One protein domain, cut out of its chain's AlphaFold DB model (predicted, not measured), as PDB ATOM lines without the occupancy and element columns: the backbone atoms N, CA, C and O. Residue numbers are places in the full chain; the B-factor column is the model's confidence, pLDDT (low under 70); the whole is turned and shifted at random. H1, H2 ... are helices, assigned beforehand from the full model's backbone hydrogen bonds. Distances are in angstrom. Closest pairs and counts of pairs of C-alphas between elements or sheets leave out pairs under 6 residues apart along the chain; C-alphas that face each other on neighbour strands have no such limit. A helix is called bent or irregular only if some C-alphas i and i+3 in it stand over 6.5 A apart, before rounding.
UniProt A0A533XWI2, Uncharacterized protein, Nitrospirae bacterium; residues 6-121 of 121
ATOM      1  N   HIS A   6      28.844  44.570   1.452       90.69
ATOM      2  CA  HIS A   6      29.370  45.878   1.853       90.69
ATOM      3  C   HIS A   6      30.895  45.866   1.992       90.69
ATOM      4  O   HIS A   6      31.571  46.671   1.359       90.69
ATOM      5  N   VAL A   7      31.448  44.906   2.745       89.69
ATOM      6  CA  VAL A   7      32.905  44.783   2.917       89.69
ATOM      7  C   VAL A   7      33.581  44.540   1.571       89.69
ATOM      8  O   VAL A   7      34.532  45.237   1.242       89.69
ATOM      9  N   ILE A   8      33.058  43.628   0.744       92.50
ATOM     10  CA  ILE A   8      33.596  43.384  -0.607       92.50
ATOM     11  C   ILE A   8      33.554  44.665  -1.462       92.50
ATOM     12  O   ILE A   8      34.486  44.923  -2.222       92.50
ATOM     13  N   GLY A   9      32.500  45.477  -1.329       93.75
ATOM     14  CA  GLY A   9      32.386  46.786  -1.973       93.75
ATOM     15  C   GLY A   9      33.513  47.740  -1.574       93.75
ATOM     16  O   GLY A   9      34.189  48.265  -2.457       93.75
ATOM     17  N   LEU A  10      33.773  47.883  -0.271       92.81
ATOM     18  CA  LEU A  10      34.873  48.705   0.252       92.81
ATOM     19  C   LEU A  10      36.240  48.219  -0.243       92.81
ATOM     20  O   LEU A  10      37.051  49.018  -0.704       92.81
ATOM     21  N   LEU A  11      36.487  46.904  -0.222       93.81
ATOM     22  CA  LEU A  11      37.756  46.358  -0.714       93.81
ATOM     23  C   LEU A  11      37.971  46.688  -2.196       93.81
ATOM     24  O   LEU A  11      39.067  47.084  -2.586       93.81
ATOM     25  N   LYS A  12      36.923  46.567  -3.021       96.06
ATOM     26  CA  LYS A  12      36.975  46.927  -4.446       96.06
ATOM     27  C   LYS A  12      37.267  48.411  -4.657       96.06
ATOM     28  O   LYS A  12      37.961  48.745  -5.616       96.06
ATOM     29  N   GLU A  13      36.729  49.282  -3.809       95.38
ATOM     30  CA  GLU A  13      36.991  50.722  -3.851       95.38
ATOM     31  C   GLU A  13      38.456  51.018  -3.519       95.38
ATOM     32  O   GLU A  13      39.165  51.567  -4.359       95.38
ATOM     33  N   TYR A  14      38.966  50.514  -2.394       94.38
ATOM     34  CA  TYR A  14      40.366  50.710  -2.001       94.38
ATOM     35  C   TYR A  14      41.354  50.152  -3.032       94.38
ATOM     36  O   TYR A  14      42.350  50.790  -3.380       94.38
ATOM     37  N   MET A  15      41.069  48.970  -3.583       97.38
ATOM     38  CA  MET A  15      41.875  48.379  -4.651       97.38
ATOM     39  C   MET A  15      41.860  49.231  -5.925       97.38
ATOM     40  O   MET A  15      42.893  49.368  -6.582       97.38
ATOM     41  N   ARG A  16      40.709  49.816  -6.283       97.56
ATOM     42  CA  ARG A  16      40.594  50.715  -7.438       97.56
ATOM     43  C   ARG A  16      41.407  51.984  -7.223       97.56
ATOM     44  O   ARG A  16      42.168  52.344  -8.116       97.56
ATOM     45  N   ASP A  17      41.307  52.600  -6.053       96.44
ATOM     46  CA  ASP A  17      42.067  53.806  -5.718       96.44
ATOM     47  C   ASP A  17      43.574  53.560  -5.835       96.44
ATOM     48  O   ASP A  17      44.293  54.339  -6.462       96.44
ATOM     49  N   LEU A  18      44.055  52.413  -5.344       97.38
ATOM     50  CA  LEU A  18      45.449  52.007  -5.512       97.38
ATOM     51  C   LEU A  18      45.834  51.816  -6.991       97.38
ATOM     52  O   LEU A  18      46.968  52.117  -7.375       97.38
ATOM     53  N   VAL A  19      44.945  51.305  -7.842       97.56
ATOM     54  CA  VAL A  19      45.222  51.191  -9.284       97.56
ATOM     55  C   VAL A  19      45.314  52.574  -9.928       97.56
ATOM     56  O   VAL A  19      46.273  52.823 -10.662       97.56
ATOM     57  N   GLU A  20      44.380  53.479  -9.636       97.31
ATOM     58  CA  GLU A  20      44.398  54.839 -10.189       97.31
ATOM     59  C   GLU A  20      45.622  55.628  -9.720       97.31
ATOM     60  O   GLU A  20      46.300  56.250 -10.540       97.31
ATOM     61  N   GLN A  21      45.991  55.519  -8.440       95.69
ATOM     62  CA  GLN A  21      47.228  56.101  -7.922       95.69
ATOM     63  C   GLN A  21      48.447  55.592  -8.705       95.69
ATOM     64  O   GLN A  21      49.285  56.376  -9.144       95.69
ATOM     65  N   ALA A  22      48.535  54.282  -8.955       94.88
ATOM     66  CA  ALA A  22      49.643  53.713  -9.719       94.88
ATOM     67  C   ALA A  22      49.669  54.184 -11.186       94.88
ATOM     68  O   ALA A  22      50.751  54.285 -11.774       94.88
ATOM     69  N   ARG A  23      48.508  54.473 -11.793       93.69
ATOM     70  CA  ARG A  23      48.435  55.057 -13.145       93.69
ATOM     71  C   ARG A  23      48.996  56.475 -13.152       93.69
ATOM     72  O   ARG A  23      49.864  56.761 -13.974       93.69
ATOM     73  N   GLN A  24      48.582  57.303 -12.195       93.12
ATOM     74  CA  GLN A  24      49.063  58.679 -12.039       93.12
ATOM     75  C   GLN A  24      50.573  58.728 -11.761       93.12
ATOM     76  O   GLN A  24      51.298  59.491 -12.395       93.12
ATOM     77  N   GLU A  25      51.077  57.861 -10.876       91.31
ATOM     78  CA  GLU A  25      52.515  57.730 -10.601       91.31
ATOM     79  C   GLU A  25      53.306  57.348 -11.858       91.31
ATOM     80  O   GLU A  25      54.369  57.910 -12.122       91.31
ATOM     81  N   THR A  26      52.785  56.405 -12.649       86.12
ATOM     82  CA  THR A  26      53.437  55.955 -13.888       86.12
ATOM     83  C   THR A  26      53.485  57.077 -14.926       86.12
ATOM     84  O   THR A  26      54.499  57.249 -15.603       86.12
ATOM     85  N   GLU A  27      52.400  57.838 -15.064       86.12
ATOM     86  CA  GLU A  27      52.338  58.988 -15.964       86.12
ATOM     87  C   GLU A  27      53.352  60.059 -15.553       86.12
ATOM     88  O   GLU A  27      54.175  60.466 -16.375       86.12
ATOM     89  N   ALA A  28      53.396  60.408 -14.264       86.44
ATOM     90  CA  ALA A  28      54.370  61.352 -13.728       86.44
ATOM     91  C   ALA A  28      55.819  60.887 -13.961       86.44
ATOM     92  O   ALA A  28      56.636  61.646 -14.480       86.44
ATOM     93  N   GLN A  29      56.150  59.628 -13.646       85.25
ATOM     94  CA  GLN A  29      57.498  59.077 -13.854       85.25
ATOM     95  C   GLN A  29      57.943  59.153 -15.318       85.25
ATOM     96  O   GLN A  29      59.088  59.525 -15.589       85.25
ATOM     97  N   ARG A  30      57.039  58.851 -16.261       81.88
ATOM     98  CA  ARG A  30      57.314  58.966 -17.701       81.88
ATOM     99  C   ARG A  30      57.575  60.408 -18.114       81.88
ATOM    100  O   ARG A  30      58.518  60.640 -18.866       81.88
ATOM    101  N   SER A  31      56.802  61.370 -17.607       84.38
ATOM    102  CA  SER A  31      57.018  62.797 -17.883       84.38
ATOM    103  C   SER A  31      58.392  63.293 -17.421       84.38
ATOM    104  O   SER A  31      58.967  64.168 -18.062       84.38
ATOM    105  N   PHE A  32      58.946  62.707 -16.355       83.44
ATOM    106  CA  PHE A  32      60.288  63.017 -15.853       83.44
ATOM    107  C   PHE A  32      61.407  62.141 -16.450       83.44
ATOM    108  O   PHE A  32      62.573  62.324 -16.102       83.44
ATOM    109  N   GLY A  33      61.090  61.206 -17.353       83.38
ATOM    110  CA  GLY A  33      62.075  60.336 -18.008       83.38
ATOM    111  C   GLY A  33      62.636  59.216 -17.122       83.38
ATOM    112  O   GLY A  33      63.689  58.661 -17.439       83.38
ATOM    113  N   PHE A  34      61.960  58.870 -16.023       81.19
ATOM    114  CA  PHE A  34      62.378  57.776 -15.148       81.19
ATOM    115  C   PHE A  34      61.930  56.411 -15.678       81.19
ATOM    116  O   PHE A  34      60.849  56.257 -16.251       81.19
ATOM    117  N   ALA A  35      62.756  55.392 -15.440       76.19
ATOM    118  CA  ALA A  35      62.386  54.005 -15.683       76.19
ATOM    119  C   ALA A  35      61.433  53.505 -14.586       76.19
ATOM    120  O   ALA A  35      61.646  53.767 -13.401       76.19
ATOM    121  N   ALA A  36      60.404  52.752 -14.979       77.75
ATOM    122  CA  ALA A  36      59.484  52.139 -14.029       77.75
ATOM    123  C   ALA A  36      60.205  51.065 -13.200       77.75
ATOM    124  O   ALA A  36      60.882  50.192 -13.749       77.75
ATOM    125  N   ALA A  37      60.037  51.113 -11.877       81.44
ATOM    126  CA  ALA A  37      60.564  50.084 -10.991       81.44
ATOM    127  C   ALA A  37      59.860  48.732 -11.239       81.44
ATOM    128  O   ALA A  37      58.658  48.713 -11.532       81.44
ATOM    129  N   PRO A  38      60.566  47.595 -11.085       85.69
ATOM    130  CA  PRO A  38      59.935  46.283 -11.110       85.69
ATOM    131  C   PRO A  38      58.834  46.201 -10.053       85.69
ATOM    132  O   PRO A  38      59.032  46.586  -8.900       85.69
ATOM    133  N   TYR A  39      57.672  45.683 -10.439       92.50
ATOM    134  CA  TYR A  39      56.523  45.605  -9.550       92.50
ATOM    135  C   TYR A  39      55.803  44.270  -9.716       92.50
ATOM    136  O   TYR A  39      55.522  43.841 -10.838       92.50
ATOM    137  N   ARG A  40      55.535  43.611  -8.588       93.75
ATOM    138  CA  ARG A  40      55.114  42.211  -8.518       93.75
ATOM    139  C   ARG A  40      53.788  42.059  -7.757       93.75
ATOM    140  O   ARG A  40      53.415  42.975  -7.020       93.75
ATOM    141  N   PRO A  41      53.073  40.929  -7.916       95.19
ATOM    142  CA  PRO A  41      51.818  40.683  -7.201       95.19
ATOM    143  C   PRO A  41      51.957  40.752  -5.676       95.19
ATOM    144  O   PRO A  41      51.093  41.309  -5.003       95.19
ATOM    145  N   ASP A  42      53.070  40.268  -5.126       94.56
ATOM    146  CA  ASP A  42      53.352  40.294  -3.690       94.56
ATOM    147  C   ASP A  42      53.461  41.719  -3.125       94.56
ATOM    148  O   ASP A  42      52.956  41.984  -2.030       94.56
ATOM    149  N   HIS A  43      54.016  42.658  -3.899       96.19
ATOM    150  CA  HIS A  43      54.014  44.079  -3.546       96.19
ATOM    151  C   HIS A  43      52.590  44.653  -3.539       96.19
ATOM    152  O   HIS A  43      52.231  45.381  -2.624       96.19
ATOM    153  N   ALA A  44      51.746  44.294  -4.515       97.12
ATOM    154  CA  ALA A  44      50.354  44.752  -4.554       97.12
ATOM    155  C   ALA A  44      49.524  44.247  -3.371       97.12
ATOM    156  O   ALA A  44      48.767  45.022  -2.794       97.12
ATOM    157  N   ILE A  45      49.687  42.983  -2.979       96.81
ATOM    158  CA  ILE A  45      49.025  42.446  -1.782       96.81
ATOM    159  C   ILE A  45      49.488  43.203  -0.529       96.81
ATOM    160  O   ILE A  45      48.662  43.573   0.301       96.81
ATOM    161  N   SER A  46      50.790  43.477  -0.417       96.19
ATOM    162  CA  SER A  46      51.352  44.214   0.723       96.19
ATOM    163  C   SER A  46      50.825  45.652   0.795       96.19
ATOM    164  O   SER A  46      50.380  46.082   1.852       96.19
ATOM    165  N   ASP A  47      50.794  46.362  -0.336       96.25
ATOM    166  CA  ASP A  47      50.259  47.727  -0.425       96.25
ATOM    167  C   ASP A  47      48.764  47.783  -0.073       96.25
ATOM    168  O   ASP A  47      48.303  48.733   0.559       96.25
ATOM    169  N   PHE A  48      47.998  46.761  -0.469       96.75
ATOM    170  CA  PHE A  48      46.587  46.646  -0.111       96.75
ATOM    171  C   PHE A  48      46.383  46.419   1.394       96.75
ATOM    172  O   PHE A  48      45.521  47.057   1.994       96.75
ATOM    173  N   LEU A  49      47.173  45.545   2.016       95.75
ATOM    174  CA  LEU A  49      47.087  45.312   3.459       95.75
ATOM    175  C   LEU A  49      47.516  46.548   4.259       95.75
ATOM    176  O   LEU A  49      46.882  46.852   5.263       95.75
ATOM    177  N   ALA A  50      48.525  47.282   3.785       95.06
ATOM    178  CA  ALA A  50      48.963  48.527   4.409       95.06
ATOM    179  C   ALA A  50      47.870  49.606   4.370       95.06
ATOM    180  O   ALA A  50      47.541  50.170   5.407       95.06
ATOM    181  N   ILE A  51      47.240  49.851   3.209       92.69
ATOM    182  CA  ILE A  51      46.158  50.849   3.154       92.69
ATOM    183  C   ILE A  51      44.945  50.416   3.979       92.69
ATOM    184  O   ILE A  51      44.225  51.253   4.513       92.69
ATOM    185  N   LEU A  52      44.686  49.110   4.064       91.81
ATOM    186  CA  LEU A  52      43.581  48.584   4.848       91.81
ATOM    187  C   LEU A  52      43.808  48.806   6.347       91.81
ATOM    188  O   LEU A  52      42.860  49.176   7.033       91.81
ATOM    189  N   ASP A  53      45.032  48.599   6.832       92.12
ATOM    190  CA  ASP A  53      45.435  48.898   8.211       92.12
ATOM    191  C   ASP A  53      45.220  50.388   8.523       92.12
ATOM    192  O   ASP A  53      44.417  50.723   9.396       92.12
ATOM    193  N   ASP A  54      45.777  51.274   7.686       91.31
ATOM    194  CA  ASP A  54      45.615  52.731   7.809       91.31
ATOM    195  C   ASP A  54      44.132  53.151   7.845       91.31
ATOM    196  O   ASP A  54      43.718  53.969   8.668       91.31
ATOM    197  N   ARG A  55      43.301  52.581   6.960       87.31
ATOM    198  CA  ARG A  55      41.860  52.885   6.882       87.31
ATOM    199  C   ARG A  55      41.072  52.323   8.056       87.31
ATOM    200  O   ARG A  55      40.076  52.917   8.461       87.31
ATOM    201  N   ILE A  56      41.472  51.182   8.607       87.12
ATOM    202  CA  ILE A  56      40.838  50.630   9.807       87.12
ATOM    203  C   ILE A  56      41.144  51.522  11.008       87.12
ATOM    204  O   ILE A  56      40.225  51.819  11.775       87.12
ATOM    205  N   GLU A  57      42.383  51.996  11.139       85.56
ATOM    206  CA  GLU A  57      42.770  52.937  12.189       85.56
ATOM    207  C   GLU A  57      42.051  54.289  12.055       85.56
ATOM    208  O   GLU A  57      41.590  54.841  13.057       85.56
ATOM    209  N   SER A  58      41.907  54.816  10.833       84.38
ATOM    210  CA  SER A  58      41.294  56.131  10.600       84.38
ATOM    211  C   SER A  58      39.760  56.117  10.598       84.38
ATOM    212  O   SER A  58      39.125  57.043  11.106       84.38
ATOM    213  N   GLU A  59      39.153  55.086  10.010       78.38
ATOM    214  CA  GLU A  59      37.747  55.077   9.584       78.38
ATOM    215  C   GLU A  59      37.007  53.783   9.960       78.38
ATOM    216  O   GLU A  59      35.793  53.707   9.766       78.38
ATOM    217  N   GLY A  60      37.674  52.768  10.525       67.81
ATOM    218  CA  GLY A  60      37.141  51.402  10.641       67.81
ATOM    219  C   GLY A  60      35.767  51.293  11.316       67.81
ATOM    220  O   GLY A  60      34.871  50.620  10.800       67.81
ATOM    221  N   LEU A  61      35.557  52.022  12.418       66.44
ATOM    222  CA  LEU A  61      34.257  52.115  13.102       66.44
ATOM    223  C   LEU A  61      33.191  52.851  12.271       66.44
ATOM    224  O   LEU A  61      32.010  52.524  12.356       66.44
ATOM    225  N   GLN A  62      33.594  53.842  11.474       70.88
ATOM    226  CA  GLN A  62      32.695  54.683  10.677       70.88
ATOM    227  C   GLN A  62      32.213  53.968   9.411       70.88
ATOM    228  O   GLN A  62      31.062  54.134   9.012       70.88
ATOM    229  N   VAL A  63      33.068  53.139   8.805       72.75
ATOM    230  CA  VAL A  63      32.752  52.393   7.576       72.75
ATOM    231  C   VAL A  63      32.143  51.010   7.838       72.75
ATOM    232  O   VAL A  63      31.826  50.283   6.895       72.75
ATOM    233  N   GLY A  64      31.923  50.650   9.107       77.31
ATOM    234  CA  GLY A  64      31.250  49.408   9.498       77.31
ATOM    235  C   GLY A  64      32.105  48.155   9.298       77.31
ATOM    236  O   GLY A  64      31.566  47.088   8.995       77.31
ATOM    237  N   LEU A  65      33.428  48.277   9.431       82.81
ATOM    238  CA  LEU A  65      34.334  47.137   9.344       82.81
ATOM    239  C   LEU A  65      34.252  46.287  10.629       82.81
ATOM    240  O   LEU A  65      34.304  46.840  11.728       82.81
ATOM    241  N   PRO A  66      34.116  44.950  10.523       82.69
ATOM    242  CA  PRO A  66      34.108  44.075  11.691       82.69
ATOM    243  C   PRO A  66      35.420  44.135  12.477       82.69
ATOM    244  O   PRO A  66      36.503  44.249  11.900       82.69
ATOM    245  N   GLU A  67      35.331  43.955  13.792       81.94
ATOM    246  CA  GLU A  67      36.514  43.738  14.623       81.94
ATOM    247  C   GLU A  67      37.292  42.506  14.128       81.94
ATOM    248  O   GLU A  67      36.709  41.475  13.786       81.94
ATOM    249  N   GLY A  68      38.620  42.620  14.043       85.19
ATOM    250  CA  GLY A  68      39.490  41.539  13.573       85.19
ATOM    251  C   GLY A  68      39.495  41.309  12.055       85.19
ATOM    252  O   GLY A  68      40.189  40.401  11.597       85.19
ATOM    253  N   ILE A  69      38.788  42.128  11.260       87.31
ATOM    254  CA  ILE A  69      38.741  41.975   9.795       87.31
ATOM    255  C   ILE A  69      40.136  42.004   9.155       87.31
ATOM    256  O   ILE A  69      40.383  41.250   8.217       87.31
ATOM    257  N   LEU A  70      41.058  42.822   9.678       90.50
ATOM    258  CA  LEU A  70      42.418  42.932   9.152       90.50
ATOM    259  C   LEU A  70      43.156  41.594   9.221       90.50
ATOM    260  O   LEU A  70      43.739  41.159   8.237       90.50
ATOM    261  N   HIS A  71      43.080  40.917  10.369       91.31
ATOM    262  CA  HIS A  71      43.721  39.617  10.574       91.31
ATOM    263  C   HIS A  71      43.152  38.548   9.643       91.31
ATOM    264  O   HIS A  71      43.884  37.743   9.072       91.31
ATOM    265  N   GLU A  72      41.834  38.552   9.458       91.19
ATOM    266  CA  GLU A  72      41.170  37.612   8.558       91.19
ATOM    267  C   GLU A  72      41.514  37.887   7.088       91.19
ATOM    268  O   GLU A  72      41.774  36.951   6.336       91.19
ATOM    269  N   LEU A  73      41.581  39.157   6.682       91.81
ATOM    270  CA  LEU A  73      42.003  39.538   5.334       91.81
ATOM    271  C   LEU A  73      43.482  39.247   5.091       91.81
ATOM    272  O   LEU A  73      43.831  38.826   3.991       91.81
ATOM    273  N   TRP A  74      44.331  39.388   6.108       94.44
ATOM    274  CA  TRP A  74      45.732  38.992   6.038       94.44
ATOM    275  C   TRP A  74      45.872  37.490   5.763       94.44
ATOM    276  O   TRP A  74      46.506  37.111   4.779       94.44
ATOM    277  N   LYS A  75      45.202  36.631   6.549       94.50
ATOM    278  CA  LYS A  75      45.193  35.174   6.311       94.50
ATOM    279  C   LYS A  75      44.674  34.828   4.921       94.50
ATOM    280  O   LYS A  75      45.287  34.034   4.219       94.50
ATOM    281  N   LEU A  76      43.564  35.446   4.517       93.94
ATOM    282  CA  LEU A  76      42.969  35.200   3.210       93.94
ATOM    283  C   LEU A  76      43.935  35.577   2.084       93.94
ATOM    284  O   LEU A  76      44.048  34.844   1.107       93.94
ATOM    285  N   CYS A  77      44.643  36.701   2.207       95.12
ATOM    286  CA  CYS A  77      45.641  37.109   1.222       95.12
ATOM    287  C   CYS A  77      46.813  36.122   1.150       95.12
ATOM    288  O   CYS A  77      47.272  35.827   0.049       95.12
ATOM    289  N   GLU A  78      47.264  35.580   2.284       94.94
ATOM    290  CA  GLU A  78      48.285  34.524   2.316       94.94
ATOM    291  C   GLU A  78      47.804  33.236   1.632       94.94
ATOM    292  O   GLU A  78      48.524  32.661   0.819       94.94
ATOM    293  N   GLU A  79      46.564  32.818   1.889       95.44
ATOM    294  CA  GLU A  79      45.950  31.647   1.246       95.44
ATOM    295  C   GLU A  79      45.741  31.853  -0.264       95.44
ATOM    296  O   GLU A  79      45.942  30.936  -1.064       95.44
ATOM    297  N   ALA A  80      45.365  33.065  -0.676       94.94
ATOM    298  CA  ALA A  80      45.136  33.422  -2.071       94.94
ATOM    299  C   ALA A  80      46.438  33.622  -2.863       94.94
ATOM    300  O   ALA A  80      46.426  33.493  -4.090       94.94
ATOM    301  N   ARG A  81      47.556  33.932  -2.193       95.00
ATOM    302  CA  ARG A  81      48.843  34.299  -2.803       95.00
ATOM    303  C   ARG A  81      49.285  33.378  -3.953       95.00
ATOM    304  O   ARG A  81      49.481  33.913  -5.045       95.00
ATOM    305  N   PRO A  82      49.381  32.040  -3.799       95.25
ATOM    306  CA  PRO A  82      49.805  31.171  -4.901       95.25
ATOM    307  C   PRO A  82      48.848  31.226  -6.103       95.25
ATOM    308  O   PRO A  82      49.295  31.250  -7.248       95.25
ATOM    309  N   HIS A  83      47.537  31.314  -5.857       94.69
ATOM    310  CA  HIS A  83      46.527  31.404  -6.914       94.69
ATOM    311  C   HIS A  83      46.593  32.734  -7.668       94.69
ATOM    312  O   HIS A  83      46.443  32.775  -8.890       94.69
ATOM    313  N   VAL A  84      46.816  33.829  -6.943       96.00
ATOM    314  CA  VAL A  84      46.939  35.168  -7.522       96.00
ATOM    315  C   VAL A  84      48.220  35.277  -8.345       96.00
ATOM    316  O   VAL A  84      48.181  35.785  -9.463       96.00
ATOM    317  N   GLU A  85      49.345  34.767  -7.841       94.81
ATOM    318  CA  GLU A  85      50.616  34.767  -8.570       94.81
ATOM    319  C   GLU A  85      50.527  33.975  -9.878       94.81
ATOM    320  O   GLU A  85      50.914  34.489 -10.930       94.81
ATOM    321  N   GLU A  86      49.952  32.770  -9.838       95.12
ATOM    322  CA  GLU A  86      49.718  31.952 -11.029       95.12
ATOM    323  C   GLU A  86      48.805  32.672 -12.034       95.12
ATOM    324  O   GLU A  86      49.138  32.778 -13.218       95.12
ATOM    325  N   ALA A  87      47.684  33.235 -11.573       94.25
ATOM    326  CA  ALA A  87      46.738  33.937 -12.436       94.25
ATOM    327  C   ALA A  87      47.361  35.175 -13.099       94.25
ATOM    328  O   ALA A  87      47.182  35.390 -14.301       94.25
ATOM    329  N   VAL A  88      48.115  35.984 -12.349       94.12
ATOM    330  CA  VAL A  88      48.786  37.171 -12.894       94.12
ATOM    331  C   VAL A  88      49.884  36.770 -13.876       94.12
ATOM    332  O   VAL A  88      50.013  37.407 -14.926       94.12
ATOM    333  N   TRP A  89      50.643  35.708 -13.582       92.94
ATOM    334  CA  TRP A  89      51.645  35.176 -14.503       92.94
ATOM    335  C   TRP A  89      51.004  34.707 -15.814       92.94
ATOM    336  O   TRP A  89      51.443  35.122 -16.887       92.94
ATOM    337  N   LEU A  90      49.921  33.927 -15.760       92.69
ATOM    338  CA  LEU A  90      49.189  33.493 -16.957       92.69
ATOM    339  C   LEU A  90      48.686  34.690 -17.775       92.69
ATOM    340  O   LEU A  90      48.915  34.761 -18.980       92.69
ATOM    341  N   GLN A  91      48.070  35.677 -17.122       90.38
ATOM    342  CA  GLN A  91      47.587  36.892 -17.788       90.38
ATOM    343  C   GLN A  91      48.716  37.722 -18.411       90.38
ATOM    344  O   GLN A  91      48.498  38.384 -19.424       90.38
ATOM    345  N   ALA A  92      49.911  37.717 -17.815       88.19
ATOM    346  CA  ALA A  92      51.083  38.383 -18.375       88.19
ATOM    347  C   ALA A  92      51.610  37.682 -19.627       88.19
ATOM    348  O   ALA A  92      51.970  38.365 -20.577       88.19
ATOM    349  N   ASN A  93      51.600  36.349 -19.662       88.38
ATOM    350  CA  ASN A  93      52.066  35.589 -20.824       88.38
ATOM    351  C   ASN A  93      51.049  35.551 -21.978       88.38
ATOM    352  O   ASN A  93      51.433  35.325 -23.120       88.38
ATOM    353  N   LEU A  94      49.762  35.770 -21.697       88.00
ATOM    354  CA  LEU A  94      48.691  35.798 -22.704       88.00
ATOM    355  C   LEU A  94      48.433  37.191 -23.298       88.00
ATOM    356  O   LEU A  94      47.539  37.349 -24.127       88.00
ATOM    357  N   SER A  95      49.152  38.217 -22.845       85.12
ATOM    358  CA  SER A  95      48.865  39.609 -23.175       85.12
ATOM    359  C   SER A  95      50.104  40.317 -23.700       85.12
ATOM    360  O   SER A  95      51.127  40.349 -23.029       85.12
ATOM    361  N   ASP A  96      49.960  41.011 -24.829       83.06
ATOM    362  CA  ASP A  96      51.008  41.879 -25.385       83.06
ATOM    363  C   ASP A  96      51.144  43.223 -24.638       83.06
ATOM    364  O   ASP A  96      51.886  44.117 -25.052       83.06
ATOM    365  N   ALA A  97      50.402  43.415 -23.542       82.50
ATOM    366  CA  ALA A  97      50.431  44.656 -22.783       82.50
ATOM    367  C   ALA A  97      51.775  44.833 -22.066       82.50
ATOM    368  O   ALA A  97      52.239  43.948 -21.343       82.50
ATOM    369  N   THR A  98      52.365  46.023 -22.191       83.00
ATOM    370  CA  THR A  98      53.590  46.369 -21.467       83.00
ATOM    371  C   THR A  98      53.357  46.292 -19.950       83.00
ATOM    372  O   THR A  98      52.441  46.952 -19.443       83.00
ATOM    373  N   PRO A  99      54.188  45.540 -19.203       84.81
ATOM    374  CA  PRO A  99      54.100  45.484 -17.751       84.81
ATOM    375  C   PRO A  99      54.201  46.878 -17.125       84.81
ATOM    376  O   PRO A  99      55.051  47.689 -17.494       84.81
ATOM    377  N   SER A 100      53.329  47.163 -16.164       90.44
ATOM    378  CA  SER A 100      53.353  48.399 -15.379       90.44
ATOM    379  C   SER A 100      52.812  48.138 -13.980       90.44
ATOM    380  O   SER A 100      52.053  47.189 -13.777       90.44
ATOM    381  N   LYS A 101      53.157  49.003 -13.018       93.88
ATOM    382  CA  LYS A 101      52.641  48.927 -11.642       93.88
ATOM    383  C   LYS A 101      51.111  48.884 -11.618       93.88
ATOM    384  O   LYS A 101      50.535  48.023 -10.959       93.88
ATOM    385  N   ALA A 102      50.467  49.765 -12.386       94.62
ATOM    386  CA  ALA A 102      49.014  49.824 -12.500       94.62
ATOM    387  C   ALA A 102      48.415  48.519 -13.039       94.62
ATOM    388  O   ALA A 102      47.489  47.981 -12.439       94.62
ATOM    389  N   LEU A 103      48.974  47.981 -14.128       94.00
ATOM    390  CA  LEU A 103      48.488  46.737 -14.724       94.00
ATOM    391  C   LEU A 103      48.675  45.545 -13.776       94.00
ATOM    392  O   LEU A 103      47.768  44.733 -13.622       94.00
ATOM    393  N   THR A 104      49.827  45.449 -13.107       95.44
ATOM    394  CA  THR A 104      50.076  44.390 -12.121       95.44
ATOM    395  C   THR A 104      49.113  44.499 -10.937       95.44
ATOM    396  O   THR A 104      48.538  43.480 -10.557       95.44
ATOM    397  N   ARG A 105      48.873  45.703 -10.387       96.69
ATOM    398  CA  ARG A 105      47.861  45.922  -9.332       96.69
ATOM    399  C   ARG A 105      46.475  45.493  -9.804       96.69
ATOM    400  O   ARG A 105      45.831  44.699  -9.133       96.69
ATOM    401  N   GLU A 106      46.053  45.945 -10.981       97.06
ATOM    402  CA  GLU A 106      44.730  45.643 -11.531       97.06
ATOM    403  C   GLU A 106      44.494  44.134 -11.668       97.06
ATOM    404  O   GLU A 106      43.459  43.625 -11.236       97.06
ATOM    405  N   ARG A 107      45.471  43.405 -12.221       96.81
ATOM    406  CA  ARG A 107      45.390  41.944 -12.365       96.81
ATOM    407  C   ARG A 107      45.390  41.236 -11.014       96.81
ATOM    408  O   ARG A 107      44.563  40.356 -10.796       96.81
ATOM    409  N   THR A 108      46.272  41.654 -10.106       98.00
ATOM    410  CA  THR A 108      46.372  41.087  -8.751       98.00
ATOM    411  C   THR A 108      45.046  41.239  -8.009       98.00
ATOM    412  O   THR A 108      44.500  40.260  -7.512       98.00
ATOM    413  N   TYR A 109      44.493  42.451  -7.978       97.88
ATOM    414  CA  TYR A 109      43.261  42.753  -7.253       97.88
ATOM    415  C   TYR A 109      42.038  42.095  -7.878       97.88
ATOM    416  O   TYR A 109      41.191  41.590  -7.150       97.88
ATOM    417  N   ARG A 110      41.963  42.021  -9.212       97.19
ATOM    418  CA  ARG A 110      40.914  41.252  -9.890       97.19
ATOM    419  C   ARG A 110      40.943  39.787  -9.457       97.19
ATOM    420  O   ARG A 110      39.923  39.276  -9.007       97.19
ATOM    421  N   SER A 111      42.106  39.140  -9.528       97.06
ATOM    422  CA  SER A 111      42.251  37.736  -9.134       97.06
ATOM    423  C   SER A 111      41.994  37.508  -7.641       97.06
ATOM    424  O   SER A 111      41.385  36.506  -7.275       97.06
ATOM    425  N   LEU A 112      42.393  38.445  -6.778       96.81
ATOM    426  CA  LEU A 112      42.119  38.379  -5.342       96.81
ATOM    427  C   LEU A 112      40.618  38.511  -5.038       96.81
ATOM    428  O   LEU A 112      40.085  37.734  -4.253       96.81
ATOM    429  N   ILE A 113      39.914  39.443  -5.687       96.25
ATOM    430  CA  ILE A 113      38.459  39.587  -5.552       96.25
ATOM    431  C   ILE A 113      37.732  38.335  -6.043       96.25
ATOM    432  O   ILE A 113      36.850  37.844  -5.347       96.25
ATOM    433  N   GLU A 114      38.119  37.784  -7.194       95.38
ATOM    434  CA  GLU A 114      37.537  36.539  -7.706       95.38
ATOM    435  C   GLU A 114      37.740  35.372  -6.729       95.38
ATOM    436  O   GLU A 114      36.844  34.547  -6.549       95.38
ATOM    437  N   TYR A 115      38.910  35.296  -6.085       94.69
ATOM    438  CA  TYR A 115      39.179  34.311  -5.041       94.69
ATOM    439  C   TYR A 115      38.263  34.524  -3.828       94.69
ATOM    440  O   TYR A 115      37.596  33.588  -3.389       94.69
ATOM    441  N   ILE A 116      38.176  35.760  -3.327       92.25
ATOM    442  CA  ILE A 116      37.314  36.137  -2.201       92.25
ATOM    443  C   ILE A 116      35.854  35.769  -2.485       92.25
ATOM    444  O   ILE A 116      35.206  35.111  -1.671       92.25
ATOM    445  N   GLU A 117      35.324  36.161  -3.641       91.75
ATOM    446  CA  GLU A 117      33.929  35.919  -4.010       91.75
ATOM    447  C   GLU A 117      33.611  34.419  -4.074       91.75
ATOM    448  O   GLU A 117      32.562  34.006  -3.582       91.75
ATOM    449  N   LYS A 118      34.541  33.587  -4.565       91.25
ATOM    450  CA  LYS A 118      34.397  32.119  -4.570       91.25
ATOM    451  C   LYS A 118      34.345  31.507  -3.171       91.25
ATOM    452  O   LYS A 118      33.635  30.529  -2.983       91.25
ATOM    453  N   GLN A 119      35.071  32.065  -2.203       83.69
ATOM    454  CA  GLN A 119      35.039  31.599  -0.808       83.69
ATOM    455  C   GLN A 119      33.780  32.062  -0.054       83.69
ATOM    456  O   GLN A 119      33.468  31.557   1.025       83.69
ATOM    457  N   THR A 120      33.071  33.056  -0.595       72.56
ATOM    458  CA  THR A 120      31.930  33.712   0.061       72.56
ATOM    459  C   THR A 120      30.570  33.284  -0.518       72.56
ATOM    460  O   THR A 120      29.528  33.540   0.103       72.56
ATOM    461  N   GLY A 121      30.573  32.653  -1.698       58.03
ATOM    462  CA  GLY A 121      29.408  32.061  -2.367       58.03
ATOM    463  C   GLY A 121      28.959  30.773  -1.701       58.03
ATOM    464  O   GLY A 121      27.783  30.748  -1.263       58.03
TER     465      GLY A 121
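Overview. This is residues 6 to 121 of the 121 residues of an uncharacterized protein of Nitrospirae bacterium (UniProt A0A533XWI2). H1 and H4 lie side by side and H2 crosses over both; H3a runs beside H2, and past a bend H3b packs on H4. The 116 printed residues include four named helices, H1 to H4 in chain order: all helix. The whole is compact, with radius of gyration of the C-alphas 14.9 A and spans of 44 by 29 by 18 A.

Along the chain. H1, residues 6 to 31, 37.9 A, begins at C-alpha 6 (29.370, 45.878, 1.853). H4, residues 101 to 120, 28.2 A, ends at C-alpha 120 (31.930, 33.712, 0.061). H2 is residues 41 to 59, 26.2 A. H3, residues 69 to 93, assigned as one helix by its hydrogen bonds, is bent: C-alphas 79 and 82 are 7.3 A apart. Its arms are H3a, 69 to 79, and H3b, 82 to 93.

Arrangement. H1 touches H4, closest C-alphas Ala 22 and Ala 102, 4.8 A, opposite ways at a shallow 10 degrees. H2 and H3a form a hairpin, closest C-alphas Asp 53 and Leu 70, 6.8 A. In each helix or arm, every O i to N i+4 pair is within hydrogen-bond range.

Size, cuts and confidence. The printed part has no cut. Residues 60, 61 and 121 have pLDDT under 70.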